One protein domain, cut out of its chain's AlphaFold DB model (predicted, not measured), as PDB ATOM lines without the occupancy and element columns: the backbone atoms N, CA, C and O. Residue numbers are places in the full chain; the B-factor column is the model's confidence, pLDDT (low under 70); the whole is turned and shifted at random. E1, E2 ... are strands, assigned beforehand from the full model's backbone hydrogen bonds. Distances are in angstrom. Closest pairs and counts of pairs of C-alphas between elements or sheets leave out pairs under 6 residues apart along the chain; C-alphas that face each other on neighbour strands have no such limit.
ATOM      1  N   ASN A  85      42.517  91.262  12.108       90.69
ATOM      2  CA  ASN A  85      42.030  91.952  10.906       90.69
ATOM      3  C   ASN A  85      40.741  92.776  11.127       90.69
ATOM      4  O   ASN A  85      40.286  93.476  10.219       90.69
ATOM      5  N   CYS A  86      40.159  92.684  12.319       94.94
ATOM      6  CA  CYS A  86      38.930  93.332  12.749       94.94
ATOM      7  C   CYS A  86      39.105  93.912  14.160       94.94
ATOM      8  O   CYS A  86      40.139  93.738  14.804       94.94
ATOM      9  N   GLY A  87      38.079  94.591  14.661       96.19
ATOM     10  CA  GLY A  87      38.105  95.197  15.982       96.19
ATOM     11  C   GLY A  87      38.637  96.625  15.978       96.19
ATOM     12  O   GLY A  87      39.218  97.124  15.011       96.19
ATOM     13  N   LYS A  88      38.408  97.320  17.092       95.94
ATOM     14  CA  LYS A  88      38.873  98.698  17.292       95.94
ATOM     15  C   LYS A  88      40.128  98.706  18.156       95.94
ATOM     16  O   LYS A  88      40.085  98.289  19.313       95.94
ATOM     17  N   VAL A  89      41.230  99.194  17.589       93.56
ATOM     18  CA  VAL A  89      42.541  99.246  18.250       93.56
ATOM     19  C   VAL A  89      42.639 100.476  19.152       93.56
ATOM     20  O   VAL A  89      42.458 101.596  18.678       93.56
ATOM     21  N   ASN A  90      42.948 100.267  20.434       89.38
ATOM     22  CA  ASN A  90      43.143 101.295  21.466       89.38
ATOM     23  C   ASN A  90      42.001 102.332  21.551       89.38
ATOM     24  O   ASN A  90      42.217 103.477  21.945       89.38
ATOM     25  N   ASP A  91      40.785 101.944  21.160       90.00
ATOM     26  CA  ASP A  91      39.609 102.811  21.197       90.00
ATOM     27  C   ASP A  91      39.036 102.868  22.616       90.00
ATOM     28  O   ASP A  91      38.707 101.839  23.206       90.00
ATOM     29  N   THR A  92      38.875 104.083  23.136       87.31
ATOM     30  CA  THR A  92      38.410 104.357  24.503       87.31
ATOM     31  C   THR A  92      36.968 104.866  24.571       87.31
ATOM     32  O   THR A  92      36.515 105.295  25.632       87.31
ATOM     33  N   ASN A  93      36.219 104.829  23.463       88.69
ATOM     34  CA  ASN A  93      34.818 105.237  23.452       88.69
ATOM     35  C   ASN A  93      33.947 104.185  24.147       88.69
ATOM     36  O   ASN A  93      34.169 102.982  24.021       88.69
ATOM     37  N   ILE A  94      32.906 104.621  24.846       84.81
ATOM     38  CA  ILE A  94      31.923 103.706  25.431       84.81
ATOM     39  C   ILE A  94      30.899 103.356  24.350       84.81
ATOM     40  O   ILE A  94      30.292 104.255  23.765       84.81
ATOM     41  N   TYR A  95      30.705 102.062  24.084       86.12
ATOM     42  CA  TYR A  95      29.738 101.590  23.095       86.12
ATOM     43  C   TYR A  95      28.686 100.708  23.753       86.12
ATOM     44  O   TYR A  95      28.989  99.638  24.267       86.12
ATOM     45  N   VAL A  96      27.430 101.135  23.655       82.81
ATOM     46  CA  VAL A  96      26.276 100.291  23.974       82.81
ATOM     47  C   VAL A  96      25.989  99.396  22.761       82.81
ATOM     48  O   VAL A  96      25.951  99.926  21.644       82.81
ATOM     49  N   PRO A  97      25.756  98.078  22.923       85.06
ATOM     50  CA  PRO A  97      25.454  97.212  21.795       85.06
ATOM     51  C   PRO A  97      24.171  97.678  21.088       85.06
ATOM     52  O   PRO A  97      23.111  97.759  21.722       85.06
ATOM     53  N   PRO A  98      24.212  97.961  19.772       86.50
ATOM     54  CA  PRO A  98      23.025  98.373  19.035       86.50
ATOM     55  C   PRO A  98      21.928  97.312  19.118       86.50
ATOM     56  O   PRO A  98      22.223  96.114  19.042       86.50
ATOM     57  N   ASN A  99      20.668  97.739  19.223       83.75
ATOM     58  CA  ASN A  99      19.503  96.846  19.236       83.75
ATOM     59  C   ASN A  99      19.570  95.766  20.334       83.75
ATOM     60  O   ASN A  99      19.225  94.624  20.069       83.75
ATOM     61  N   TYR A 100      20.061  96.076  21.540       79.56
ATOM     62  CA  TYR A 100      20.288  95.071  22.594       79.56
ATOM     63  C   TYR A 100      19.091  94.129  22.834       79.56
ATOM     64  O   TYR A 100      19.262  92.914  22.831       79.56
ATOM     65  N   ASP A 101      17.879  94.682  22.950       76.19
ATOM     66  CA  ASP A 101      16.654  93.911  23.230       76.19
ATOM     67  C   ASP A 101      15.992  93.290  22.000       76.19
ATOM     68  O   ASP A 101      15.168  92.389  22.119       76.19
ATOM     69  N   THR A 102      16.310  93.791  20.808       79.88
ATOM     70  CA  THR A 102      15.644  93.384  19.561       79.88
ATOM     71  C   THR A 102      16.547  92.568  18.648       79.88
ATOM     72  O   THR A 102      16.078  91.995  17.662       79.88
ATOM     73  N   PHE A 103      17.841  92.489  18.957       86.19
ATOM     74  CA  PHE A 103      18.788  91.685  18.209       86.19
ATOM     75  C   PHE A 103      18.450  90.206  18.374       86.19
ATOM     76  O   PHE A 103      18.430  89.664  19.475       86.19
ATOM     77  N   THR A 104      18.215  89.545  17.248       88.88
ATOM     78  CA  THR A 104      18.045  88.095  17.195       88.88
ATOM     79  C   THR A 104      19.336  87.496  16.642       88.88
ATOM     80  O   THR A 104      19.704  87.845  15.516       88.88
ATOM     81  N   PRO A 105      20.036  86.624  17.393       91.00
ATOM     82  CA  PRO A 105      21.199  85.910  16.878       91.00
ATOM     83  C   PRO A 105      20.855  85.146  15.596       91.00
ATOM     84  O   PRO A 105      19.716  84.690  15.442       91.00
ATOM     85  N   PRO A 106      21.819  84.963  14.678       94.56
ATOM     86  CA  PRO A 106      21.574  84.185  13.475       94.56
ATOM     87  C   PRO A 106      21.279  82.712  13.828       94.56
ATOM     88  O   PRO A 106      21.423  82.279  14.975       94.56
ATOM     89  N   GLY A 107      20.832  81.923  12.849       94.50
ATOM     90  CA  GLY A 107      20.660  80.477  13.037       94.50
ATOM     91  C   GLY A 107      21.989  79.762  13.322       94.50
ATOM     92  O   GLY A 107      23.063  80.301  13.058       94.50
ATOM     93  N   LYS A 108      21.931  78.526  13.830       95.19
ATOM     94  CA  LYS A 108      23.126  77.690  14.035       95.19
ATOM     95  C   LYS A 108      23.959  77.576  12.746       95.19
ATOM     96  O   LYS A 108      23.409  77.323  11.674       95.19
ATOM     97  N   GLY A 109      25.273  77.756  12.856       94.81
ATOM     98  CA  GLY A 109      26.234  77.732  11.751       94.81
ATOM     99  C   GLY A 109      26.210  78.977  10.858       94.81
ATOM    100  O   GLY A 109      26.953  79.031   9.883       94.81
ATOM    101  N   GLN A 110      25.359  79.962  11.154       95.75
ATOM    102  CA  GLN A 110      25.306  81.234  10.439       95.75
ATOM    103  C   GLN A 110      26.059  82.319  11.212       95.75
ATOM    104  O   GLN A 110      26.200  82.262  12.439       95.75
ATOM    105  N   SER A 111      26.515  83.327  10.474       96.69
ATOM    106  CA  SER A 111      27.355  84.400  11.001       96.69
ATOM    107  C   SER A 111      26.690  85.765  10.882       96.69
ATOM    108  O   SER A 111      25.822  85.989  10.038       96.69
ATOM    109  N   TYR A 112      27.139  86.700  11.710       96.75
ATOM    110  CA  TYR A 112      26.872  88.125  11.570       96.75
ATOM    111  C   TYR A 112      28.149  88.916  11.879       96.75
ATOM    112  O   TYR A 112      29.060  88.408  12.528       96.75
ATOM    113  N   THR A 113      28.230  90.158  11.414       97.69
ATOM    114  CA  THR A 113      29.333  91.060  11.767       97.69
ATOM    115  C   THR A 113      28.903  91.941  12.930       97.69
ATOM    116  O   THR A 113      27.833  92.553  12.866       97.69
ATOM    117  N   ASP A 114      29.723  92.029  13.977       97.69
ATOM    118  CA  ASP A 114      29.485  92.980  15.058       97.69
ATOM    119  C   ASP A 114      29.439  94.410  14.481       97.69
ATOM    120  O   ASP A 114      30.407  94.848  13.853       97.69
ATOM    121  N   PRO A 115      28.331  95.151  14.648       95.81
ATOM    122  CA  PRO A 115      28.137  96.428  13.964       95.81
ATOM    123  C   PRO A 115      29.025  97.560  14.500       95.81
ATOM    124  O   PRO A 115      29.089  98.619  13.877       95.81
ATOM    125  N   VAL A 116      29.679  97.373  15.650       96.25
ATOM    126  CA  VAL A 116      30.551  98.374  16.274       96.25
ATOM    127  C   VAL A 116      32.016  98.039  16.028       96.25
ATOM    128  O   VAL A 116      32.794  98.921  15.660       96.25
ATOM    129  N   PHE A 117      32.393  96.776  16.217       97.50
ATOM    130  CA  PHE A 117      33.786  96.331  16.181       97.50
ATOM    131  C   PHE A 117      34.187  95.669  14.861       97.50
ATOM    132  O   PHE A 117      35.373  95.571  14.559       97.50
ATOM    133  N   GLY A 118      33.231  95.260  14.028       97.12
ATOM    134  CA  GLY A 118      33.502  94.749  12.685       97.12
ATOM    135  C   GLY A 118      34.035  93.315  12.631       97.12
ATOM    136  O   GLY A 118      34.329  92.834  11.538       97.12
ATOM    137  N   CYS A 119      34.159  92.612  13.761       98.31
ATOM    138  CA  CYS A 119      34.522  91.197  13.752       98.31
ATOM    139  C   CYS A 119      33.333  90.311  13.370       98.31
ATOM    140  O   CYS A 119      32.186  90.581  13.733       98.31
ATOM    141  N   THR A 120      33.614  89.237  12.633       97.81
ATOM    142  CA  THR A 120      32.609  88.234  12.263       97.81
ATOM    143  C   THR A 120      32.422  87.244  13.405       97.81
ATOM    144  O   THR A 120      33.399  86.712  13.930       97.81
ATOM    145  N   ILE A 121      31.163  87.000  13.766       98.19
ATOM    146  CA  ILE A 121      30.743  86.107  14.842       98.19
ATOM    147  C   ILE A 121      29.829  85.040  14.249       98.19
ATOM    148  O   ILE A 121      28.833  85.367  13.603       98.19
ATOM    149  N   THR A 122      30.138  83.770  14.491       97.56
ATOM    150  CA  THR A 122      29.316  82.625  14.072       97.56
ATOM    151  C   THR A 122      28.671  81.978  15.289       97.56
ATOM    152  O   THR A 122      29.351  81.716  16.280       97.56
ATOM    153  N   ARG A 123      27.361  81.707  15.228       97.31
ATOM    154  CA  ARG A 123      26.650  80.961  16.278       97.31
ATOM    155  C   ARG A 123      26.875  79.467  16.077       97.31
ATOM    156  O   ARG A 123      26.438  78.914  15.071       97.31
ATOM    157  N   ILE A 124      27.543  78.806  17.017       97.56
ATOM    158  CA  ILE A 124      27.905  77.387  16.914       97.56
ATOM    159  C   ILE A 124      26.775  76.486  17.392       97.56
ATOM    160  O   ILE A 124      26.521  75.457  16.776       97.56
ATOM    161  N   THR A 125      26.071  76.849  18.459       95.19
ATOM    162  CA  THR A 125      24.999  76.008  19.004       95.19
ATOM    163  C   THR A 125      23.636  76.665  18.867       95.19
ATOM    164  O   THR A 125      23.510  77.884  18.814       95.19
ATOM    165  N   ASP A 126      22.615  75.820  18.799       93.12
ATOM    166  CA  ASP A 126      21.260  76.165  19.212       93.12
ATOM    167  C   ASP A 126      20.904  75.159  20.304       93.12
ATOM    168  O   ASP A 126      20.446  74.051  20.018       93.12
ATOM    169  N   ALA A 127      21.251  75.490  21.548       90.62
ATOM    170  CA  ALA A 127      21.211  74.561  22.668       90.62
ATOM    171  C   ALA A 127      19.821  73.935  22.811       90.62
ATOM    172  O   ALA A 127      19.703  72.716  22.908       90.62
ATOM    173  N   ILE A 128      18.762  74.741  22.704       87.56
ATOM    174  CA  ILE A 128      17.382  74.265  22.831       87.56
ATOM    175  C   ILE A 128      17.022  73.304  21.696       87.56
ATOM    176  O   ILE A 128      16.530  72.208  21.969       87.56
ATOM    177  N   ALA A 129      17.302  73.659  20.436       90.06
ATOM    178  CA  ALA A 129      17.033  72.768  19.304       90.06
ATOM    179  C   ALA A 129      17.880  71.482  19.344       90.06
ATOM    180  O   ALA A 129      17.478  70.451  18.803       90.06
ATOM    181  N   MET A 130      19.041  71.528  20.000       89.00
ATOM    182  CA  MET A 130      19.929  70.384  20.222       89.00
ATOM    183  C   MET A 130      19.529  69.535  21.443       89.00
ATOM    184  O   MET A 130      20.155  68.505  21.695       89.00
ATOM    185  N   GLY A 131      18.479  69.920  22.179       88.62
ATOM    186  CA  GLY A 131      18.017  69.221  23.382       88.62
ATOM    187  C   GLY A 131      18.909  69.451  24.605       88.62
ATOM    188  O   GLY A 131      18.926  68.633  25.523       88.62
ATOM    189  N   TRP A 132      19.683  70.531  24.606       88.31
ATOM    190  CA  TRP A 132      20.618  70.918  25.654       88.31
ATOM    191  C   TRP A 132      20.036  72.040  26.510       88.31
ATOM    192  O   TRP A 132      19.345  72.925  26.009       88.31
ATOM    193  N   GLN A 133      20.360  72.043  27.804       84.81
ATOM    194  CA  GLN A 133      20.076  73.204  28.655       84.81
ATOM    195  C   GLN A 133      21.048  74.357  28.384       84.81
ATOM    196  O   GLN A 133      20.664  75.514  28.516       84.81
ATOM    197  N   GLN A 134      22.300  74.046  28.025       88.19
ATOM    198  CA  GLN A 134      23.376  75.022  27.837       88.19
ATOM    199  C   GLN A 134      24.276  74.573  26.685       88.19
ATOM    200  O   GLN A 134      24.653  73.411  26.632       88.19
ATOM    201  N   GLY A 135      24.659  75.466  25.780       91.31
ATOM    202  CA  GLY A 135      25.731  75.256  24.809       91.31
ATOM    203  C   GLY A 135      26.978  75.970  25.307       91.31
ATOM    204  O   GLY A 135      27.131  77.161  25.057       91.31
ATOM    205  N   LYS A 136      27.840  75.272  26.054       91.81
ATOM    206  CA  LYS A 136      28.982  75.891  26.746       91.81
ATOM    207  C   LYS A 136      30.254  75.057  26.686       91.81
ATOM    208  O   LYS A 136      30.161  73.831  26.699       91.81
ATOM    209  N   HIS A 137      31.424  75.686  26.728       92.88
ATOM    210  CA  HIS A 137      32.677  75.026  27.112       92.88
ATOM    211  C   HIS A 137      32.868  75.030  28.646       92.88
ATOM    212  O   HIS A 137      31.921  75.282  29.399       92.88
ATOM    213  N   TRP A 138      34.051  74.617  29.117       89.12
ATOM    214  CA  TRP A 138      34.335  74.426  30.542       89.12
ATOM    215  C   TRP A 138      34.797  75.718  31.241       89.12
ATOM    216  O   TRP A 138      34.001  76.307  31.963       89.12
ATOM    217  N   TYR A 139      36.013  76.211  30.990       89.56
ATOM    218  CA  TYR A 139      36.488  77.514  31.484       89.56
ATOM    219  C   TYR A 139      37.361  78.213  30.445       89.56
ATOM    220  O   TYR A 139      37.968  77.548  29.613       89.56
ATOM    221  N   SER A 140      37.511  79.537  30.557       91.00
ATOM    222  CA  SER A 140      38.379  80.334  29.672       91.00
ATOM    223  C   SER A 140      39.863  79.954  29.755       91.00
ATOM    224  O   SER A 140      40.638  80.220  28.837       91.00
ATOM    225  N   HIS A 321      40.740  84.937  39.600       75.38
ATOM    226  CA  HIS A 321      40.595  84.961  38.130       75.38
ATOM    227  C   HIS A 321      41.846  85.418  37.356       75.38
ATOM    228  O   HIS A 321      41.985  86.580  36.961       75.38
ATOM    229  N   VAL A 322      42.760  84.470  37.153       83.94
ATOM    230  CA  VAL A 322      44.054  84.644  36.495       83.94
ATOM    231  C   VAL A 322      44.253  83.527  35.488       83.94
ATOM    232  O   VAL A 322      43.828  82.391  35.723       83.94
ATOM    233  N   ASP A 323      44.928  83.855  34.394       89.94
ATOM    234  CA  ASP A 323      45.530  82.855  33.529       89.94
ATOM    235  C   ASP A 323      47.024  83.129  33.331       89.94
ATOM    236  O   ASP A 323      47.490  84.273  33.406       89.94
ATOM    237  N   TRP A 324      47.776  82.054  33.121       88.81
ATOM    238  CA  TRP A 324      49.230  82.056  33.012       88.81
ATOM    239  C   TRP A 324      49.625  81.698  31.593       88.81
ATOM    240  O   TRP A 324      49.142  80.713  31.035       88.81
ATOM    241  N   GLY A 325      50.546  82.466  31.031       88.12
ATOM    242  CA  GLY A 325      51.017  82.251  29.674       88.12
ATOM    243  C   GLY A 325      52.425  82.776  29.473       88.12
ATOM    244  O   GLY A 325      53.078  83.267  30.397       88.12
ATOM    245  N   LEU A 326      52.896  82.649  28.244       85.06
ATOM    246  CA  LEU A 326      54.097  83.321  27.777       85.06
ATOM    247  C   LEU A 326      53.695  84.604  27.060       85.06
ATOM    248  O   LEU A 326      52.571  84.720  26.582       85.06
ATOM    249  N   ASP A 327      54.606  85.561  27.011       82.19
ATOM    250  CA  ASP A 327      54.495  86.739  26.167       82.19
ATOM    251  C   ASP A 327      55.269  86.557  24.845       82.19
ATOM    252  O   ASP A 327      55.960  85.557  24.655       82.19
ATOM    253  N   ASP A 328      55.239  87.559  23.958       77.81
ATOM    254  CA  ASP A 328      55.915  87.510  22.644       77.81
ATOM    255  C   ASP A 328      57.445  87.350  22.712       77.81
ATOM    256  O   ASP A 328      58.097  87.046  21.712       77.81
ATOM    257  N   SER A 329      58.038  87.576  23.885       77.56
ATOM    258  CA  SER A 329      59.466  87.404  24.151       77.56
ATOM    259  C   SER A 329      59.798  86.100  24.885       77.56
ATOM    260  O   SER A 329      60.967  85.852  25.185       77.56
ATOM    261  N   GLY A 330      58.797  85.256  25.159       79.19
ATOM    262  CA  GLY A 330      58.942  84.027  25.939       79.19
ATOM    263  C   GLY A 330      59.069  84.266  27.447       79.19
ATOM    264  O   GLY A 330      59.482  83.367  28.180       79.19
ATOM    265  N   VAL A 331      58.744  85.468  27.930       84.19
ATOM    266  CA  VAL A 331      58.686  85.787  29.359       84.19
ATOM    267  C   VAL A 331      57.378  85.260  29.928       84.19
ATOM    268  O   VAL A 331      56.312  85.422  29.340       84.19
ATOM    269  N   MET A 332      57.461  84.635  31.099       85.00
ATOM    270  CA  MET A 332      56.289  84.109  31.788       85.00
ATOM    271  C   MET A 332      55.475  85.251  32.383       85.00
ATOM    272  O   MET A 332      55.994  86.063  33.154       85.00
ATOM    273  N   VAL A 333      54.191  85.277  32.055       87.12
ATOM    274  CA  VAL A 333      53.284  86.337  32.463       87.12
ATOM    275  C   VAL A 333      52.014  85.791  33.097       87.12
ATOM    276  O   VAL A 333      51.536  84.706  32.763       87.12
ATOM    277  N   ALA A 334      51.456  86.572  34.015       87.00
ATOM    278  CA  ALA A 334      50.099  86.383  34.504       87.00
ATOM    279  C   ALA A 334      49.215  87.517  34.016       87.00
ATOM    280  O   ALA A 334      49.555  88.689  34.201       87.00
ATOM    281  N   ALA A 335      48.064  87.168  33.460       85.62
ATOM    282  CA  ALA A 335      47.009  88.113  33.155       85.62
ATOM    283  C   ALA A 335      45.915  87.991  34.213       85.62
ATOM    284  O   ALA A 335      45.291  86.940  34.345       85.62
ATOM    285  N   SER A 336      45.704  89.050  34.993       81.56
ATOM    286  CA  SER A 336      44.713  89.057  36.073       81.56
ATOM    287  C   SER A 336      44.210  90.469  36.354       81.56
ATOM    288  O   SER A 336      44.853  91.459  35.987       81.56
ATOM    289  N   LEU A 337      43.056  90.564  37.015       76.19
ATOM    290  CA  LEU A 337      42.590  91.814  37.598       76.19
ATOM    291  C   LEU A 337      43.253  92.011  38.967       76.19
ATOM    292  O   LEU A 337      43.023  91.250  39.905       76.19
ATOM    293  N   TRP A 338      44.032  93.077  39.095       74.19
ATOM    294  CA  TRP A 338      44.700  93.457  40.335       74.19
ATOM    295  C   TRP A 338      43.914  94.581  40.999       74.19
ATOM    296  O   TRP A 338      43.581  95.565  40.341       74.19
ATOM    297  N   PHE A 339      43.609  94.447  42.291       64.50
ATOM    298  CA  PHE A 339      42.786  95.410  43.027       64.50
ATOM    299  C   PHE A 339      43.314  95.674  44.447       64.50
ATOM    300  O   PHE A 339      44.207  94.977  44.912       64.50
ATOM    301  N   ALA A 340      42.754  96.639  45.188       55.22
ATOM    302  CA  ALA A 340      43.290  97.123  46.471       55.22
ATOM    303  C   ALA A 340      43.469  96.069  47.591       55.22
ATOM    304  O   ALA A 340      44.022  96.384  48.642       55.22
ATOM    305  N   ARG A 341      43.012  94.825  47.394       56.75
ATOM    306  CA  ARG A 341      43.256  93.703  48.314       56.75
ATOM    307  C   ARG A 341      44.383  92.771  47.867       56.75
ATOM    308  O   ARG A 341      44.793  91.939  48.667       56.75
ATOM    309  N   THR A 342      44.864  92.856  46.627       60.41
ATOM    310  CA  THR A 342      45.977  92.037  46.132       60.41
ATOM    311  C   THR A 342      47.299  92.637  46.613       60.41
ATOM    312  O   THR A 342      47.614  93.772  46.273       60.41
ATOM    313  N   ASN A 343      48.087  91.887  47.390       58.28
ATOM    314  CA  ASN A 343      49.318  92.386  48.030       58.28
ATOM    315  C   ASN A 343      50.494  92.650  47.065       58.28
ATOM    316  O   ASN A 343      51.558  93.079  47.511       58.28
ATOM    317  N   ASN A 344      50.329  92.411  45.760       58.88
ATOM    318  CA  ASN A 344      51.359  92.683  44.761       58.88
ATOM    319  C   ASN A 344      51.024  93.982  44.038       58.88
ATOM    320  O   ASN A 344      49.970  94.047  43.417       58.88
ATOM    321  N   ASN A 345      51.931  94.967  44.149       55.56
ATOM    322  CA  ASN A 345      51.981  96.275  43.476       55.56
ATOM    323  C   ASN A 345      51.081  96.364  42.240       55.56
ATOM    324  O   ASN A 345      51.561  96.184  41.122       55.56
ATOM    325  N   GLY A 346      49.787  96.602  42.466       61.56
ATOM    326  CA  GLY A 346      48.773  96.544  41.427       61.56
ATOM    327  C   GLY A 346      48.954  97.652  40.403       61.56
ATOM    328  O   GLY A 346      49.923  98.418  40.420       61.56
ATOM    329  N   CYS A 347      47.977  97.780  39.514       72.12
ATOM    330  CA  CYS A 347      47.939  98.942  38.640       72.12
ATOM    331  C   CYS A 347      48.002 100.249  39.427       72.12
ATOM    332  O   CYS A 347      47.619 100.240  40.589       72.12
ATOM    333  N   PRO A 348      48.504 101.364  38.859       72.75
ATOM    334  CA  PRO A 348      48.820 102.573  39.634       72.75
ATOM    335  C   PRO A 348      47.696 103.095  40.553       72.75
ATOM    336  O   PRO A 348      47.968 103.758  41.547       72.75
ATOM    337  N   SER A 349      46.438 102.781  40.242       70.25
ATOM    338  CA  SER A 349      45.225 103.068  41.026       70.25
ATOM    339  C   SER A 349      44.870 102.016  42.091       70.25
ATOM    340  O   SER A 349      43.814 102.098  42.714       70.25
ATOM    341  N   ASN A 350      45.704 100.997  42.267       70.56
ATOM    342  CA  ASN A 350      45.393  99.711  42.881       70.56
ATOM    343  C   ASN A 350      44.168  99.019  42.277       70.56
ATOM    344  O   ASN A 350      43.511  98.293  43.004       70.56
ATOM    345  N   TRP A 351      43.832  99.261  41.005       73.44
ATOM    346  CA  TRP A 351      42.709  98.629  40.304       73.44
ATOM    347  C   TRP A 351      42.970  98.527  38.806       73.44
ATOM    348  O   TRP A 351      43.231  99.544  38.167       73.44
ATOM    349  N   GLY A 352      42.831  97.338  38.230       74.56
ATOM    350  CA  GLY A 352      42.798  97.166  36.782       74.56
ATOM    351  C   GLY A 352      43.345  95.835  36.295       74.56
ATOM    352  O   GLY A 352      43.915  95.052  37.054       74.56
ATOM    353  N   LEU A 353      43.152  95.580  35.001       79.06
ATOM    354  CA  LEU A 353      43.693  94.399  34.343       79.06
ATOM    355  C   LEU A 353      45.183  94.631  34.097       79.06
ATOM    356  O   LEU A 353      45.574  95.592  33.427       79.06
ATOM    357  N   GLY A 354      46.010  93.765  34.669       79.44
ATOM    358  CA  GLY A 354      47.456  93.911  34.634       79.44
ATOM    359  C   GLY A 354      48.151  92.640  34.189       79.44
ATOM    360  O   GLY A 354      47.703  91.525  34.469       79.44
ATOM    361  N   LEU A 355      49.282  92.849  33.524       83.62
ATOM    362  CA  LEU A 355      50.222  91.811  33.148       83.62
ATOM    363  C   LEU A 355      51.380  91.811  34.147       83.62
ATOM    364  O   LEU A 355      52.116  92.796  34.263       83.62
ATOM    365  N   LEU A 356      51.528  90.711  34.876       84.31
ATOM    366  CA  LEU A 356      52.598  90.490  35.845       84.31
ATOM    367  C   LEU A 356      53.717  89.689  35.182       84.31
ATOM    368  O   LEU A 356      53.439  88.612  34.671       84.31
ATOM    369  N   ASP A 357      54.963  90.163  35.228       86.19
ATOM    370  CA  ASP A 357      56.117  89.303  34.949       86.19
ATOM    371  C   ASP A 357      56.379  88.428  36.178       86.19
ATOM    372  O   ASP A 357      56.608  88.930  37.285       86.19
ATOM    373  N   LEU A 358      56.316  87.115  35.981       85.31
ATOM    374  CA  LEU A 358      56.427  86.133  37.053       85.31
ATOM    375  C   LEU A 358      57.850  85.977  37.587       85.31
ATOM    376  O   LEU A 358      58.027  85.520  38.709       85.31
ATOM    377  N   THR A 359      58.878  86.342  36.820       83.06
ATOM    378  CA  THR A 359      60.268  86.140  37.259       83.06
ATOM    379  C   THR A 359      60.708  87.171  38.306       83.06
ATOM    380  O   THR A 359      61.153  86.774  39.382       83.06
ATOM    381  N   PRO A 360      60.590  88.489  38.059       84.25
ATOM    382  CA  PRO A 360      60.841  89.504  39.073       84.25
ATOM    383  C   PRO A 360      59.637  89.710  40.005       84.25
ATOM    384  O   PRO A 360      59.766  90.448  40.980       84.25
ATOM    385  N   ASN A 361      58.482  89.096  39.715       81.06
ATOM    386  CA  ASN A 361      57.211  89.368  40.379       81.06
ATOM    387  C   ASN A 361      56.847  90.866  40.365       81.06
ATOM    388  O   ASN A 361      56.567  91.479  41.400       81.06
ATOM    389  N   THR A 362      56.878  91.483  39.186       80.31
ATOM    390  CA  THR A 362      56.573  92.909  39.028       80.31
ATOM    391  C   THR A 362      55.539  93.136  37.942       80.31
ATOM    392  O   THR A 362      55.558  92.502  36.885       80.31
ATOM    393  N   VAL A 363      54.598  94.044  38.206       79.50
ATOM    394  CA  VAL A 363      53.618  94.445  37.196       79.50
ATOM    395  C   VAL A 363      54.358  95.147  36.067       79.50
ATOM    396  O   VAL A 363      55.024  96.161  36.273       79.50
ATOM    397  N   ARG A 364      54.264  94.565  34.872       79.00
ATOM    398  CA  ARG A 364      54.918  95.054  33.659       79.00
ATOM    399  C   ARG A 364      54.026  96.025  32.906       79.00
ATOM    400  O   ARG A 364      54.512  97.011  32.360       79.00
ATOM    401  N   LEU A 365      52.729  95.734  32.867       80.62
ATOM    402  CA  LEU A 365      51.738  96.538  32.169       80.62
ATOM    403  C   LEU A 365      50.453  96.614  32.966       80.62
ATOM    404  O   LEU A 365      49.997  95.625  33.536       80.62
ATOM    405  N   CYS A 366      49.844  97.787  32.904       79.38
ATOM    406  CA  CYS A 366      48.480  98.006  33.330       79.38
ATOM    407  C   CYS A 366      47.682  98.499  32.154       79.38
ATOM    408  O   CYS A 366      47.914  99.587  31.636       79.38
ATOM    409  N   LEU A 367      46.773  97.640  31.725       74.19
ATOM    410  CA  LEU A 367      45.918  97.871  30.573       74.19
ATOM    411  C   LEU A 367      44.792  98.816  30.959       74.19
ATOM    412  O   LEU A 367      44.270  99.562  30.134       74.19
ATOM    413  N   THR A 368      44.437  98.788  32.242       71.31
ATOM    414  CA  THR A 368      43.424  99.640  32.821       71.31
ATOM    415  C   THR A 368      43.839 100.089  34.219       71.31
ATOM    416  O   THR A 368      44.662  99.445  34.871       71.31
ATOM    417  N   SER A 369      43.331 101.239  34.664       64.88
ATOM    418  CA  SER A 369      43.724 101.837  35.945       64.88
ATOM    419  C   SER A 369      42.550 102.486  36.688       64.88
ATOM    420  O   SER A 369      42.722 103.523  37.328       64.88
ATOM    421  N   SER A 370      41.337 101.935  36.597       63.56
ATOM    422  CA  SER A 370      40.163 102.496  37.282       63.56
ATOM    423  C   SER A 370      39.213 101.428  37.827       63.56
ATOM    424  O   SER A 370      38.966 100.408  37.191       63.56
ATOM    425  N   GLU A 371      38.605 101.726  38.980       59.00
ATOM    426  CA  GLU A 371      37.495 100.963  39.588       59.00
ATOM    427  C   GLU A 371      36.237 100.910  38.704       59.00
ATOM    428  O   GLU A 371      35.281 100.187  38.980       59.00
ATOM    429  N   THR A 372      36.204 101.705  37.632       53.72
ATOM    430  CA  THR A 372      35.089 101.751  36.686       53.72
ATOM    431  C   THR A 372      35.104 100.584  35.708       53.72
ATOM    432  O   THR A 372      34.276 100.564  34.811       53.72
ATOM    433  N   ILE A 373      36.031  99.639  35.823       55.69
ATOM    434  CA  ILE A 373      36.090  98.486  34.932       55.69
ATOM    435  C   ILE A 373      35.568  97.271  35.692       55.69
ATOM    436  O   ILE A 373      35.871  97.058  36.861       55.69
ATOM    437  N   VAL A 374      34.640  96.609  35.019       57.31
ATOM    438  CA  VAL A 374      33.552  95.752  35.485       57.31
ATOM    439  C   VAL A 374      33.940  94.563  36.375       57.31
ATOM    440  O   VAL A 374      35.067  94.083  36.345       57.31
ATOM    441  N   SER A 375      32.966  94.091  37.168       53.53
ATOM    442  CA  SER A 375      33.163  93.219  38.338       53.53
ATOM    443  C   SER A 375      32.954  91.705  38.124       53.53
ATOM    444  O   SER A 375      33.034  90.952  39.095       53.53
ATOM    445  N   ALA A 376      32.713  91.237  36.897       55.31
ATOM    446  CA  ALA A 376      32.812  89.819  36.547       55.31
ATOM    447  C   ALA A 376      33.681  89.674  35.292       55.31
ATOM    448  O   ALA A 376      33.565  90.454  34.349       55.31
ATOM    449  N   TRP A 377      34.632  88.744  35.306       69.88
ATOM    450  CA  TRP A 377      35.568  88.614  34.198       69.88
ATOM    451  C   TRP A 377      36.171  87.223  34.097       69.88
ATOM    452  O   TRP A 377      36.405  86.531  35.090       69.88
ATOM    453  N   HIS A 378      36.489  86.856  32.862       86.56
ATOM    454  CA  HIS A 378      37.246  85.659  32.524       86.56
ATOM    455  C   HIS A 378      38.400  86.049  31.617       86.56
ATOM    456  O   HIS A 378      38.280  86.969  30.806       86.56
ATOM    457  N   VAL A 379      39.524  85.365  31.788       89.38
ATOM    458  CA  VAL A 379      40.755  85.620  31.048       89.38
ATOM    459  C   VAL A 379      41.262  84.320  30.442       89.38
ATOM    460  O   VAL A 379      41.121  83.252  31.042       89.38
ATOM    461  N   SER A 380      41.813  84.420  29.240       92.44
ATOM    462  CA  SER A 380      42.418  83.315  28.509       92.44
ATOM    463  C   SER A 380      43.759  83.768  27.948       92.44
ATOM    464  O   SER A 380      43.810  84.685  27.130       92.44
ATOM    465  N   ALA A 381      44.837  83.130  28.387       90.81
ATOM    466  CA  ALA A 381      46.207  83.328  27.919       90.81
ATOM    467  C   ALA A 381      46.696  82.064  27.186       90.81
ATOM    468  O   ALA A 381      47.789  81.555  27.433       90.81
ATOM    469  N   ARG A 382      45.828  81.511  26.324       89.81
ATOM    470  CA  ARG A 382      46.004  80.191  25.698       89.81
ATOM    471  C   ARG A 382      46.521  80.208  24.266       89.81
ATOM    472  O   ARG A 382      46.764  79.130  23.733       89.81
ATOM    473  N   ASP A 383      46.774  81.376  23.675       88.00
ATOM    474  CA  ASP A 383      47.546  81.486  22.432       88.00
ATOM    475  C   ASP A 383      49.028  81.252  22.741       88.00
ATOM    476  O   ASP A 383      49.817  82.169  22.943       88.00
ATOM    477  N   ILE A 384      49.401  79.987  22.872       79.94
ATOM    478  CA  ILE A 384      50.755  79.575  23.245       79.94
ATOM    479  C   ILE A 384      51.642  79.282  22.029       79.94
ATOM    480  O   ILE A 384      52.854  79.162  22.186       79.94
ATOM    481  N   ASN A 385      51.069  79.188  20.823       78.12
ATOM    482  CA  ASN A 385      51.806  78.821  19.613       78.12
ATOM    483  C   ASN A 385      52.235  80.024  18.770       78.12
ATOM    484  O   ASN A 385      53.104  79.860  17.909       78.12
ATOM    485  N   THR A 386      51.594  81.192  18.921       79.88
ATOM    486  CA  THR A 386      51.785  82.292  17.965       79.88
ATOM    487  C   THR A 386      52.024  83.666  18.582       79.88
ATOM    488  O   THR A 386      53.177  84.069  18.705       79.88
ATOM    489  N   LYS A 387      50.964  84.439  18.833       78.62
ATOM    490  CA  LYS A 387      51.000  85.882  19.095       78.62
ATOM    491  C   LYS A 387      50.837  86.202  20.577       78.62
ATOM    492  O   LYS A 387      50.718  87.376  20.924       78.62
ATOM    493  N   HIS A 388      50.736  85.169  21.416       86.56
ATOM    494  CA  HIS A 388      50.550  85.299  22.852       86.56
ATOM    495  C   HIS A 388      49.437  86.282  23.213       86.56
ATOM    496  O   HIS A 388      49.545  87.082  24.147       86.56
ATOM    497  N   TRP A 389      48.359  86.233  22.425       90.31
ATOM    498  CA  TRP A 389      47.176  87.036  22.657       90.31
ATOM    499  C   TRP A 389      46.498  86.620  23.946       90.31
ATOM    500  O   TRP A 389      46.308  85.436  24.234       90.31
ATOM    501  N   ILE A 390      46.091  87.634  24.698       90.56
ATOM    502  CA  ILE A 390      45.339  87.441  25.918       90.56
ATOM    503  C   ILE A 390      43.944  87.989  25.679       90.56
ATOM    504  O   ILE A 390      43.765  89.140  25.275       90.56
ATOM    505  N   ILE A 391      42.957  87.135  25.906       92.56
ATOM    506  CA  ILE A 391      41.551  87.476  25.768       92.56
ATOM    507  C   ILE A 391      40.970  87.715  27.146       92.56
ATOM    508  O   ILE A 391      41.203  86.957  28.084       92.56
ATOM    509  N   TRP A 392      40.183  88.771  27.242       89.44
ATOM    510  CA  TRP A 392      39.411  89.128  28.408       89.44
ATOM    511  C   TRP A 392      37.962  89.342  27.988       89.44
ATOM    512  O   TRP A 392      37.673  90.130  27.086       89.44
ATOM    513  N   SER A 393      37.046  88.623  28.631       88.81
ATOM    514  CA  SER A 393      35.622  88.938  28.557       88.81
ATOM    515  C   SER A 393      35.226  89.755  29.778       88.81
ATOM    516  O   SER A 393      35.402  89.305  30.915       88.81
ATOM    517  N   ALA A 394      34.707  90.947  29.517       80.38
ATOM    518  CA  ALA A 394      34.313  91.924  30.513       80.38
ATOM    519  C   ALA A 394      32.799  91.836  30.751       80.38
ATOM    520  O   ALA A 394      32.001  92.416  30.013       80.38
ATOM    521  N   ASP A 395      32.413  91.087  31.782       75.62
ATOM    522  CA  ASP A 395      31.017  90.865  32.146       75.62
ATOM    523  C   ASP A 395      30.521  91.962  33.102       75.62
ATOM    524  O   ASP A 395      31.298  92.576  33.829       75.62
ATOM    525  N   ASP A 396      29.211  92.200  33.168       60.88
ATOM    526  CA  ASP A 396      28.678  93.179  34.112       60.88
ATOM    527  C   ASP A 396      28.848  92.714  35.571       60.88
ATOM    528  O   ASP A 396      28.655  91.553  35.913       60.88
ATOM    529  N   GLY A 397      29.239  93.610  36.473       51.28
ATOM    530  CA  GLY A 397      29.332  93.280  37.898       51.28
ATOM    531  C   GLY A 397      28.714  94.343  38.799       51.28
ATOM    532  O   GLY A 397      29.033  94.445  39.986       51.28
ATOM    533  N   GLY A 398      27.839  95.173  38.233       48.38
ATOM    534  CA  GLY A 398      27.036  96.095  39.015       48.38
ATOM    535  C   GLY A 398      25.981  95.340  39.819       48.38
ATOM    536  O   GLY A 398      25.196  94.570  39.271       48.38
ATOM    537  N   TRP A 417      26.727 102.481  31.258       73.31
ATOM    538  CA  TRP A 417      27.762 101.695  30.582       73.31
ATOM    539  C   TRP A 417      29.135 102.311  30.802       73.31
ATOM    540  O   TRP A 417      29.318 103.527  30.700       73.31
ATOM    541  N   ARG A 418      30.109 101.456  31.074       77.75
ATOM    542  CA  ARG A 418      31.509 101.812  31.271       77.75
ATOM    543  C   ARG A 418      32.348 101.245  30.132       77.75
ATOM    544  O   ARG A 418      31.877 100.485  29.288       77.75
ATOM    545  N   LEU A 419      33.599 101.685  30.064       80.88
ATOM    546  CA  LEU A 419      34.527 101.202  29.049       80.88
ATOM    547  C   LEU A 419      34.729  99.686  29.209       80.88
ATOM    548  O   LEU A 419      35.063  99.232  30.301       80.88
ATOM    549  N   TYR A 420      34.566  98.962  28.100       83.25
ATOM    550  CA  TYR A 420      34.624  97.500  27.977       83.25
ATOM    551  C   TYR A 420      33.426  96.719  28.524       83.25
ATOM    552  O   TYR A 420      33.405  95.505  28.361       83.25
ATOM    553  N   ASP A 421      32.410  97.358  29.109       81.88
ATOM    554  CA  ASP A 421      31.210  96.639  29.557       81.88
ATOM    555  C   ASP A 421      30.589  95.842  28.402       81.88
ATOM    556  O   ASP A 421      30.291  96.397  27.344       81.88
ATOM    557  N   GLY A 422      30.345  94.547  28.613       83.31
ATOM    558  CA  GLY A 422      29.655  93.724  27.626       83.31
ATOM    559  C   GLY A 422      30.521  93.325  26.427       83.31
ATOM    560  O   GLY A 422      29.967  92.979  25.377       83.31
ATOM    561  N   GLU A 423      31.851  93.405  26.539       90.81
ATOM    562  CA  GLU A 423      32.782  93.243  25.421       90.81
ATOM    563  C   GLU A 423      33.753  92.072  25.582       90.81
ATOM    564  O   GLU A 423      34.135  91.665  26.680       90.81
ATOM    565  N   ILE A 424      34.181  91.544  24.435       94.75
ATOM    566  CA  ILE A 424      35.326  90.642  24.324       94.75
ATOM    567  C   ILE A 424      36.498  91.462  23.806       94.75
ATOM    568  O   ILE A 424      36.441  92.053  22.723       94.75
ATOM    569  N   VAL A 425      37.558  91.497  24.599       92.75
ATOM    570  CA  VAL A 425      38.720  92.350  24.393       92.75
ATOM    571  C   VAL A 425      39.958  91.475  24.287       92.75
ATOM    572  O   VAL A 425      40.199  90.606  25.118       92.75
ATOM    573  N   LEU A 426      40.754  91.724  23.260       93.00
ATOM    574  CA  LEU A 426      42.093  91.184  23.108       93.00
ATOM    575  C   LEU A 426      43.098  92.220  23.579       93.00
ATOM    576  O   LEU A 426      42.950  93.412  23.302       93.00
ATOM    577  N   PHE A 427      44.161  91.770  24.226       88.12
ATOM    578  CA  PHE A 427      45.325  92.605  24.447       88.12
ATOM    579  C   PHE A 427      46.624  91.841  24.244       88.12
ATOM    580  O   PHE A 427      46.714  90.630  24.441       88.12
ATOM    581  N   THR A 428      47.641  92.586  23.826       86.50
ATOM    582  CA  THR A 428      48.987  92.070  23.609       86.50
ATOM    583  C   THR A 428      49.866  92.296  24.830       86.50
ATOM    584  O   THR A 428      49.645  93.198  25.644       86.50
ATOM    585  N   SER A 429      50.963  91.550  24.882       79.31
ATOM    586  CA  SER A 429      52.045  91.747  25.847       79.31
ATOM    587  C   SER A 429      52.749  93.111  25.777       79.31
ATOM    588  O   SER A 429      53.544  93.442  26.655       79.31
ATOM    589  N   SER A 430      52.480  93.903  24.734       79.31
ATOM    590  CA  SER A 430      52.961  95.277  24.560       79.31
ATOM    591  C   SER A 430      51.946  96.336  25.004       79.31
ATOM    592  O   SER A 430      52.243  97.528  24.942       79.31
ATOM    593  N   GLY A 431      50.762  95.919  25.463       80.81
ATOM    594  CA  GLY A 431      49.706  96.809  25.940       80.81
ATOM    595  C   GLY A 431      48.790  97.349  24.842       80.81
ATOM    596  O   GLY A 431      48.024  98.273  25.101       80.81
ATOM    597  N   THR A 432      48.850  96.797  23.625       87.56
ATOM    598  CA  THR A 432      47.864  97.131  22.589       87.56
ATOM    599  C   THR A 432      46.558  96.426  22.901       87.56
ATOM    600  O   THR A 432      46.561  95.223  23.142       87.56
ATOM    601  N   ILE A 433      45.452  97.164  22.865       89.44
ATOM    602  CA  ILE A 433      44.105  96.655  23.103       89.44
ATOM    603  C   ILE A 433      43.351  96.612  21.775       89.44
ATOM    604  O   ILE A 433      43.384  97.574  21.009       89.44
ATOM    605  N   VAL A 434      42.637  95.520  21.512       94.06
ATOM    606  CA  VAL A 434      41.743  95.363  20.363       94.06
ATOM    607  C   VAL A 434      40.389  94.880  20.862       94.06
ATOM    608  O   VAL A 434      40.263  93.795  21.421       94.06
ATOM    609  N   ARG A 435      39.356  95.695  20.672       94.81
ATOM    610  CA  ARG A 435      37.986  95.365  21.091       94.81
ATOM    611  C   ARG A 435      37.304  94.609  19.964       94.81
ATOM    612  O   ARG A 435      37.194  95.159  18.867       94.81
ATOM    613  N   LEU A 436      36.916  93.360  20.216       97.69
ATOM    614  CA  LEU A 436      36.517  92.413  19.174       97.69
ATOM    615  C   LEU A 436      35.007  92.387  18.942       97.69
ATOM    616  O   LEU A 436      34.570  92.353  17.795       97.69
ATOM    617  N   ALA A 437      34.202  92.370  20.004       97.19
ATOM    618  CA  ALA A 437      32.763  92.140  19.885       97.19
ATOM    619  C   ALA A 437      31.993  92.557  21.138       97.19
ATOM    620  O   ALA A 437      32.532  92.491  22.243       97.19
ATOM    621  N   HIS A 438      30.702  92.857  20.974       93.56
ATOM    622  CA  HIS A 438      29.737  92.832  22.071       93.56
ATOM    623  C   HIS A 438      29.210  91.409  22.290       93.56
ATOM    624  O   HIS A 438      28.573  90.845  21.398       93.56
ATOM    625  N   HIS A 439      29.401  90.845  23.486       91.12
ATOM    626  CA  HIS A 439      28.954  89.479  23.792       91.12
ATOM    627  C   HIS A 439      27.463  89.389  24.153       91.12
ATOM    628  O   HIS A 439      26.860  88.333  23.988       91.12
ATOM    629  N   ARG A 440      26.834  90.490  24.597       88.56
ATOM    630  CA  ARG A 440      25.376  90.600  24.862       88.56
ATOM    631  C   ARG A 440      24.823  89.608  25.898       88.56
ATOM    632  O   ARG A 440      23.649  89.237  25.858       88.56
ATOM    633  N   SER A 441      25.671  89.172  26.820       83.94
ATOM    634  CA  SER A 441      25.304  88.228  27.877       83.94
ATOM    635  C   SER A 441      24.618  88.958  29.027       83.94
ATOM    636  O   SER A 441      25.074  90.013  29.460       83.94
ATOM    637  N   ARG A 442      23.559  88.367  29.585       80.00
ATOM    638  CA  ARG A 442      22.995  88.764  30.882       80.00
ATOM    639  C   ARG A 442      23.665  87.951  31.987       80.00
ATOM    640  O   ARG A 442      23.171  86.912  32.424       80.00
ATOM    641  N   THR A 443      24.824  88.421  32.414       73.56
ATOM    642  CA  THR A 443      25.790  87.681  33.233       73.56
ATOM    643  C   THR A 443      25.372  87.447  34.687       73.56
ATOM    644  O   THR A 443      25.827  86.483  35.303       73.56
ATOM    645  N   ASN A 444      24.440  88.242  35.220       71.12
ATOM    646  CA  ASN A 444      23.927  88.086  36.588       71.12
ATOM    647  C   ASN A 444      22.852  86.984  36.758       71.12
ATOM    648  O   ASN A 444      22.418  86.704  37.873       71.12
ATOM    649  N   GLU A 445      22.367  86.362  35.682       72.69
ATOM    650  CA  GLU A 445      21.282  85.369  35.788       72.69
ATOM    651  C   GLU A 445      21.764  83.964  36.144       72.69
ATOM    652  O   GLU A 445      21.064  83.211  36.826       72.69
ATOM    653  N   ASN A 446      22.953  83.594  35.674       77.88
ATOM    654  CA  ASN A 446      23.569  82.310  35.954       77.88
ATOM    655  C   ASN A 446      25.082  82.403  35.759       77.88
ATOM    656  O   ASN A 446      25.540  83.090  34.853       77.88
ATOM    657  N   TYR A 447      25.856  81.637  36.535       80.00
ATOM    658  CA  TYR A 447      27.301  81.531  36.317       80.00
ATOM    659  C   TYR A 447      27.624  81.155  34.867       80.00
ATOM    660  O   TYR A 447      28.431  81.802  34.205       80.00
ATOM    661  N   TRP A 448      26.908  80.169  34.323       81.75
ATOM    662  CA  TRP A 448      27.075  79.711  32.950       81.75
ATOM    663  C   TRP A 448      26.549  80.690  31.895       81.75
ATOM    664  O   TRP A 448      26.863  80.502  30.729       81.75
ATOM    665  N   ALA A 449      25.854  81.768  32.277       79.25
ATOM    666  CA  ALA A 449      25.529  82.878  31.379       79.25
ATOM    667  C   ALA A 449      26.703  83.847  31.164       79.25
ATOM    668  O   ALA A 449      26.639  84.678  30.263       79.25
ATOM    669  N   GLN A 450      27.764  83.748  31.971       83.56
ATOM    670  CA  GLN A 450      28.986  84.528  31.778       83.56
ATOM    671  C   GLN A 450      29.751  84.113  30.526       83.56
ATOM    672  O   GLN A 450      29.658  82.967  30.090       83.56
ATOM    673  N   THR A 451      30.507  85.047  29.956       86.88
ATOM    674  CA  THR A 451      30.975  84.942  28.570       86.88
ATOM    675  C   THR A 451      32.163  84.000  28.383       86.88
ATOM    676  O   THR A 451      32.273  83.355  27.341       86.88
ATOM    677  N   ARG A 452      33.031  83.883  29.401       90.44
ATOM    678  CA  ARG A 452      34.175  82.946  29.455       90.44
ATOM    679  C   ARG A 452      34.988  82.866  28.157       90.44
ATOM    680  O   ARG A 452      35.313  81.781  27.703       90.44
ATOM    681  N   ALA A 453      35.324  83.989  27.533       94.69
ATOM    682  CA  ALA A 453      35.977  83.930  26.225       94.69
ATOM    683  C   ALA A 453      37.331  83.180  26.279       94.69
ATOM    684  O   ALA A 453      38.180  83.491  27.115       94.69
ATOM    685  N   ALA A 454      37.525  82.212  25.381       94.81
ATOM    686  CA  ALA A 454      38.703  81.352  25.289       94.81
ATOM    687  C   ALA A 454      39.340  81.453  23.898       94.81
ATOM    688  O   ALA A 454      38.649  81.337  22.883       94.81
ATOM    689  N   VAL A 455      40.656  81.653  23.841       94.56
ATOM    690  CA  VAL A 455      41.400  81.766  22.575       94.56
ATOM    691  C   VAL A 455      41.877  80.398  22.074       94.56
ATOM    692  O   VAL A 455      42.185  79.503  22.873       94.56
ATOM    693  N   SER A 456      41.930  80.214  20.751       94.50
ATOM    694  CA  SER A 456      42.611  79.062  20.150       94.50
ATOM    695  C   SER A 456      44.121  79.135  20.389       94.50
ATOM    696  O   SER A 456      44.681  80.210  20.615       94.50
ATOM    697  N   ARG A 457      44.812  77.988  20.327       89.69
ATOM    698  CA  ARG A 457      46.251  77.925  20.658       89.69
ATOM    699  C   ARG A 457      47.145  78.752  19.738       89.69
ATOM    700  O   ARG A 457      48.291  79.000  20.089       89.69
ATOM    701  N   ASP A 458      46.633  79.144  18.580       87.44
ATOM    702  CA  ASP A 458      47.314  79.930  17.557       87.44
ATOM    703  C   ASP A 458      46.636  81.282  17.268       87.44
ATOM    704  O   ASP A 458      46.833  81.862  16.197       87.44
ATOM    705  N   GLY A 459      45.779  81.748  18.185       90.62
ATOM    706  CA  GLY A 459      45.132  83.055  18.100       90.62
ATOM    707  C   GLY A 459      44.118  83.205  16.960       90.62
ATOM    708  O   GLY A 459      43.554  84.280  16.792       90.62
ATOM    709  N   ARG A 460      43.845  82.163  16.166       91.06
ATOM    710  CA  ARG A 460      42.964  82.256  14.990       91.06
ATOM    711  C   ARG A 460      41.509  82.559  15.348       91.06
ATOM    712  O   ARG A 460      40.808  83.207  14.562       91.06
ATOM    713  N   TYR A 461      41.058  82.073  16.502       96.25
ATOM    714  CA  TYR A 461      39.668  82.150  16.926       96.25
ATOM    715  C   TYR A 461      39.522  82.472  18.410       96.25
ATOM    716  O   TYR A 461      40.377  82.140  19.229       96.25
ATOM    717  N   VAL A 462      38.375  83.055  18.756       97.44
ATOM    718  CA  VAL A 462      37.926  83.219  20.142       97.44
ATOM    719  C   VAL A 462      36.542  82.608  20.286       97.44
ATOM    720  O   VAL A 462      35.611  83.038  19.609       97.44
ATOM    721  N   LEU A 463      36.394  81.613  21.156       97.31
ATOM    722  CA  LEU A 463      35.107  81.011  21.500       97.31
ATOM    723  C   LEU A 463      34.551  81.661  22.761       97.31
ATOM    724  O   LEU A 463      35.306  81.951  23.682       97.31
ATOM    725  N   PHE A 464      33.243  81.881  22.823       95.75
ATOM    726  CA  PHE A 464      32.586  82.422  24.008       95.75
ATOM    727  C   PHE A 464      31.153  81.911  24.144       95.75
ATOM    728  O   PHE A 464      30.530  81.504  23.160       95.75
ATOM    729  N   GLU A 465      30.610  81.970  25.357       92.50
ATOM    730  CA  GLU A 465      29.181  81.772  25.581       92.50
ATOM    731  C   GLU A 465      28.432  83.084  25.658       92.50
ATOM    732  O   GLU A 465      28.929  84.093  26.147       92.50
ATOM    733  N   SER A 466      27.169  83.047  25.262       91.12
ATOM    734  CA  SER A 466      26.246  84.110  25.606       91.12
ATOM    735  C   SER A 466      24.817  83.608  25.562       91.12
ATOM    736  O   SER A 466      24.454  82.735  24.770       91.12
ATOM    737  N   ASN A 467      23.979  84.183  26.417       86.88
ATOM    738  CA  ASN A 467      22.538  84.005  26.329       86.88
ATOM    739  C   ASN A 467      21.877  85.025  25.391       86.88
ATOM    740  O   ASN A 467      20.668  84.940  25.199       86.88
ATOM    741  N   TYR A 468      22.640  85.971  24.824       87.00
ATOM    742  CA  TYR A 468      22.188  87.024  23.906       87.00
ATOM    743  C   TYR A 468      20.888  87.703  24.352       87.00
ATOM    744  O   TYR A 468      20.013  87.994  23.541       87.00
ATOM    745  N   ASN A 469      20.744  87.931  25.660       80.19
ATOM    746  CA  ASN A 469      19.545  88.513  26.262       80.19
ATOM    747  C   ASN A 469      18.259  87.648  26.157       80.19
ATOM    748  O   ASN A 469      17.156  88.166  26.297       80.19
ATOM    749  N   GLN A 470      18.360  86.324  25.960       75.44
ATOM    750  CA  GLN A 470      17.208  85.427  25.696       75.44
ATOM    751  C   GLN A 470      16.798  84.490  26.852       75.44
ATOM    752  O   GLN A 470      15.765  83.828  26.787       75.44
ATOM    753  N   SER A 471      17.556  84.433  27.934       61.56
ATOM    754  CA  SER A 471      17.347  83.602  29.144       61.56
ATOM    755  C   SER A 471      16.007  83.776  29.890       61.56
ATOM    756  O   SER A 471      15.578  82.879  30.613       61.56
ATOM    757  N   GLY A 472      15.320  84.913  29.723       55.75
ATOM    758  CA  GLY A 472      13.981  85.167  30.280       55.75
ATOM    759  C   GLY A 472      12.825  84.602  29.440       55.75
ATOM    760  O   GLY A 472      11.662  84.783  29.793       55.75
ATOM    761  N   THR A 473      13.134  83.953  28.314       55.34
ATOM    762  CA  THR A 473      12.159  83.316  27.416       55.34
ATOM    763  C   THR A 473      12.006  81.821  27.745       55.34
ATOM    764  O   THR A 473      12.484  81.349  28.776       55.34
ATOM    765  N   SER A 474      11.348  81.039  26.883       52.31
ATOM    766  CA  SER A 474      11.108  79.593  27.051       52.31
ATOM    767  C   SER A 474      12.359  78.725  27.285       52.31
ATOM    768  O   SER A 474      12.217  77.536  27.558       52.31
ATOM    769  N   ALA A 475      13.564  79.292  27.177       55.22
ATOM    770  CA  ALA A 475      14.850  78.621  27.348       55.22
ATOM    771  C   ALA A 475      15.337  78.523  28.815       55.22
ATOM    772  O   ALA A 475      16.200  77.702  29.123       55.22
ATOM    773  N   GLY A 476      14.764  79.308  29.737       67.06
ATOM    774  CA  GLY A 476      15.108  79.289  31.164       67.06
ATOM    775  C   GLY A 476      16.416  80.013  31.523       67.06
ATOM    776  O   GLY A 476      17.238  80.341  30.671       67.06
ATOM    777  N   SER A 477      16.635  80.246  32.824       70.69
ATOM    778  CA  SER A 477      17.744  81.079  33.332       70.69
ATOM    779  C   SER A 477      19.143  80.496  33.118       70.69
ATOM    780  O   SER A 477      20.132  81.206  33.266       70.69
ATOM    781  N   GLN A 478      19.238  79.209  32.786       75.94
ATOM    782  CA  GLN A 478      20.501  78.517  32.534       75.94
ATOM    783  C   GLN A 478      20.933  78.573  31.065       75.94
ATOM    784  O   GLN A 478      22.068  78.209  30.779       75.94
ATOM    785  N   TYR A 479      20.065  79.018  30.156       85.31
ATOM    786  CA  TYR A 479      20.324  78.987  28.722       85.31
ATOM    787  C   TYR A 479      21.568  79.775  28.317       85.31
ATOM    788  O   TYR A 479      21.721  80.939  28.687       85.31
ATOM    789  N   THR A 480      22.384  79.153  27.469       90.44
ATOM    790  CA  THR A 480      23.436  79.794  26.681       90.44
ATOM    791  C   THR A 480      23.633  79.076  25.363       90.44
ATOM    792  O   THR A 480      23.360  77.881  25.254       90.44
ATOM    793  N   ASP A 481      24.171  79.808  24.397       93.94
ATOM    794  CA  ASP A 481      24.796  79.240  23.214       93.94
ATOM    795  C   ASP A 481      26.278  79.574  23.152       93.94
ATOM    796  O   ASP A 481      26.746  80.544  23.749       93.94
ATOM    797  N   THR A 482      26.992  78.771  22.370       95.81
ATOM    798  CA  THR A 482      28.391  78.968  22.023       95.81
ATOM    799  C   THR A 482      28.513  79.742  20.715       95.81
ATOM    800  O   THR A 482      27.828  79.447  19.730       95.81
ATOM    801  N   TYR A 483      29.441  80.690  20.688       97.44
ATOM    802  CA  TYR A 483      29.757  81.550  19.557       97.44
ATOM    803  C   TYR A 483      31.264  81.567  19.320       97.44
ATOM    804  O   TYR A 483      32.048  81.348  20.241       97.44
ATOM    805  N   ILE A 484      31.671  81.843  18.086       97.94
ATOM    806  CA  ILE A 484      33.080  81.970  17.706       97.94
ATOM    807  C   ILE A 484      33.307  83.286  16.961       97.94
ATOM    808  O   ILE A 484      32.544  83.625  16.056       97.94
ATOM    809  N   ILE A 485      34.349  84.023  17.341       98.06
ATOM    810  CA  ILE A 485      34.878  85.181  16.618       98.06
ATOM    811  C   ILE A 485      36.042  84.711  15.747       98.06
ATOM    812  O   ILE A 485      36.928  84.006  16.234       98.06
ATOM    813  N   GLY A 486      36.059  85.133  14.485       91.19
ATOM    814  CA  GLY A 486      37.187  84.936  13.579       91.19
ATOM    815  C   GLY A 486      36.778  84.446  12.186       91.19
ATOM    816  O   GLY A 486      35.595  84.315  11.878       91.19
ATOM    817  N   GLN A 487      37.734  84.171  11.298       89.50
ATOM    818  CA  GLN A 487      39.186  84.191  11.533       89.50
ATOM    819  C   GLN A 487      39.742  85.607  11.803       89.50
ATOM    820  O   GLN A 487      39.450  86.535  11.043       89.50
ATOM    821  N   LEU A 488      40.526  85.739  12.883       89.00
ATOM    822  CA  LEU A 488      41.167  86.983  13.332       89.00
ATOM    823  C   LEU A 488      42.454  87.308  12.565       89.00
ATOM    824  O   LEU A 488      43.163  86.375  12.119       89.00
TER     825      LEU A 488
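Overview. This is residues 85 to 140, 321 to 398 and 417 to 488 of the 488 residues of an uncharacterized protein of Acidobacteria bacterium (UniProt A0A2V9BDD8). With little regular structure, three small twisted antiparallel sheets stand in a row: E1-E2-E12-E11, E7-E8-E9-E10 and E3-E4-E5-E6, the last two a sandwich, partly face to face. The 206 printed residues have no named helix and twelve strands, E1 to E12 along the chain, holding 64 residues: all strand. The whole is compact, radius of gyration of the C-alphas 16.5 A, spanning 51 by 34 by 30 A.

Arrangement. E1, residues 111 to 113, and E2, 120 to 123, form a hairpin; N 112 and O 121 are 2.9 A apart. E3 to E6, between residues 322 and 366, form a meander, each the antiparallel neighbour of the one before. E7 to E10, between 376 and 438, face them; the closest C-alphas of E3 and E7, 323 and 380, are 5.9 A apart. E11, 462 to 466, and E12, 481 to 485, form a hairpin.

Along the chain. E1 begins at C-alpha 111 (27.355, 84.400, 11.001); E12 ends at C-alpha 485 (34.878, 85.181, 16.618).

Size, cuts and confidence. The cuts, residues 141 to 320 and 399 to 416, leave C-alpha gaps of 9.9 A and 10.1 A. pLDDT is under 70 in 26 residues, among them 339 to 346.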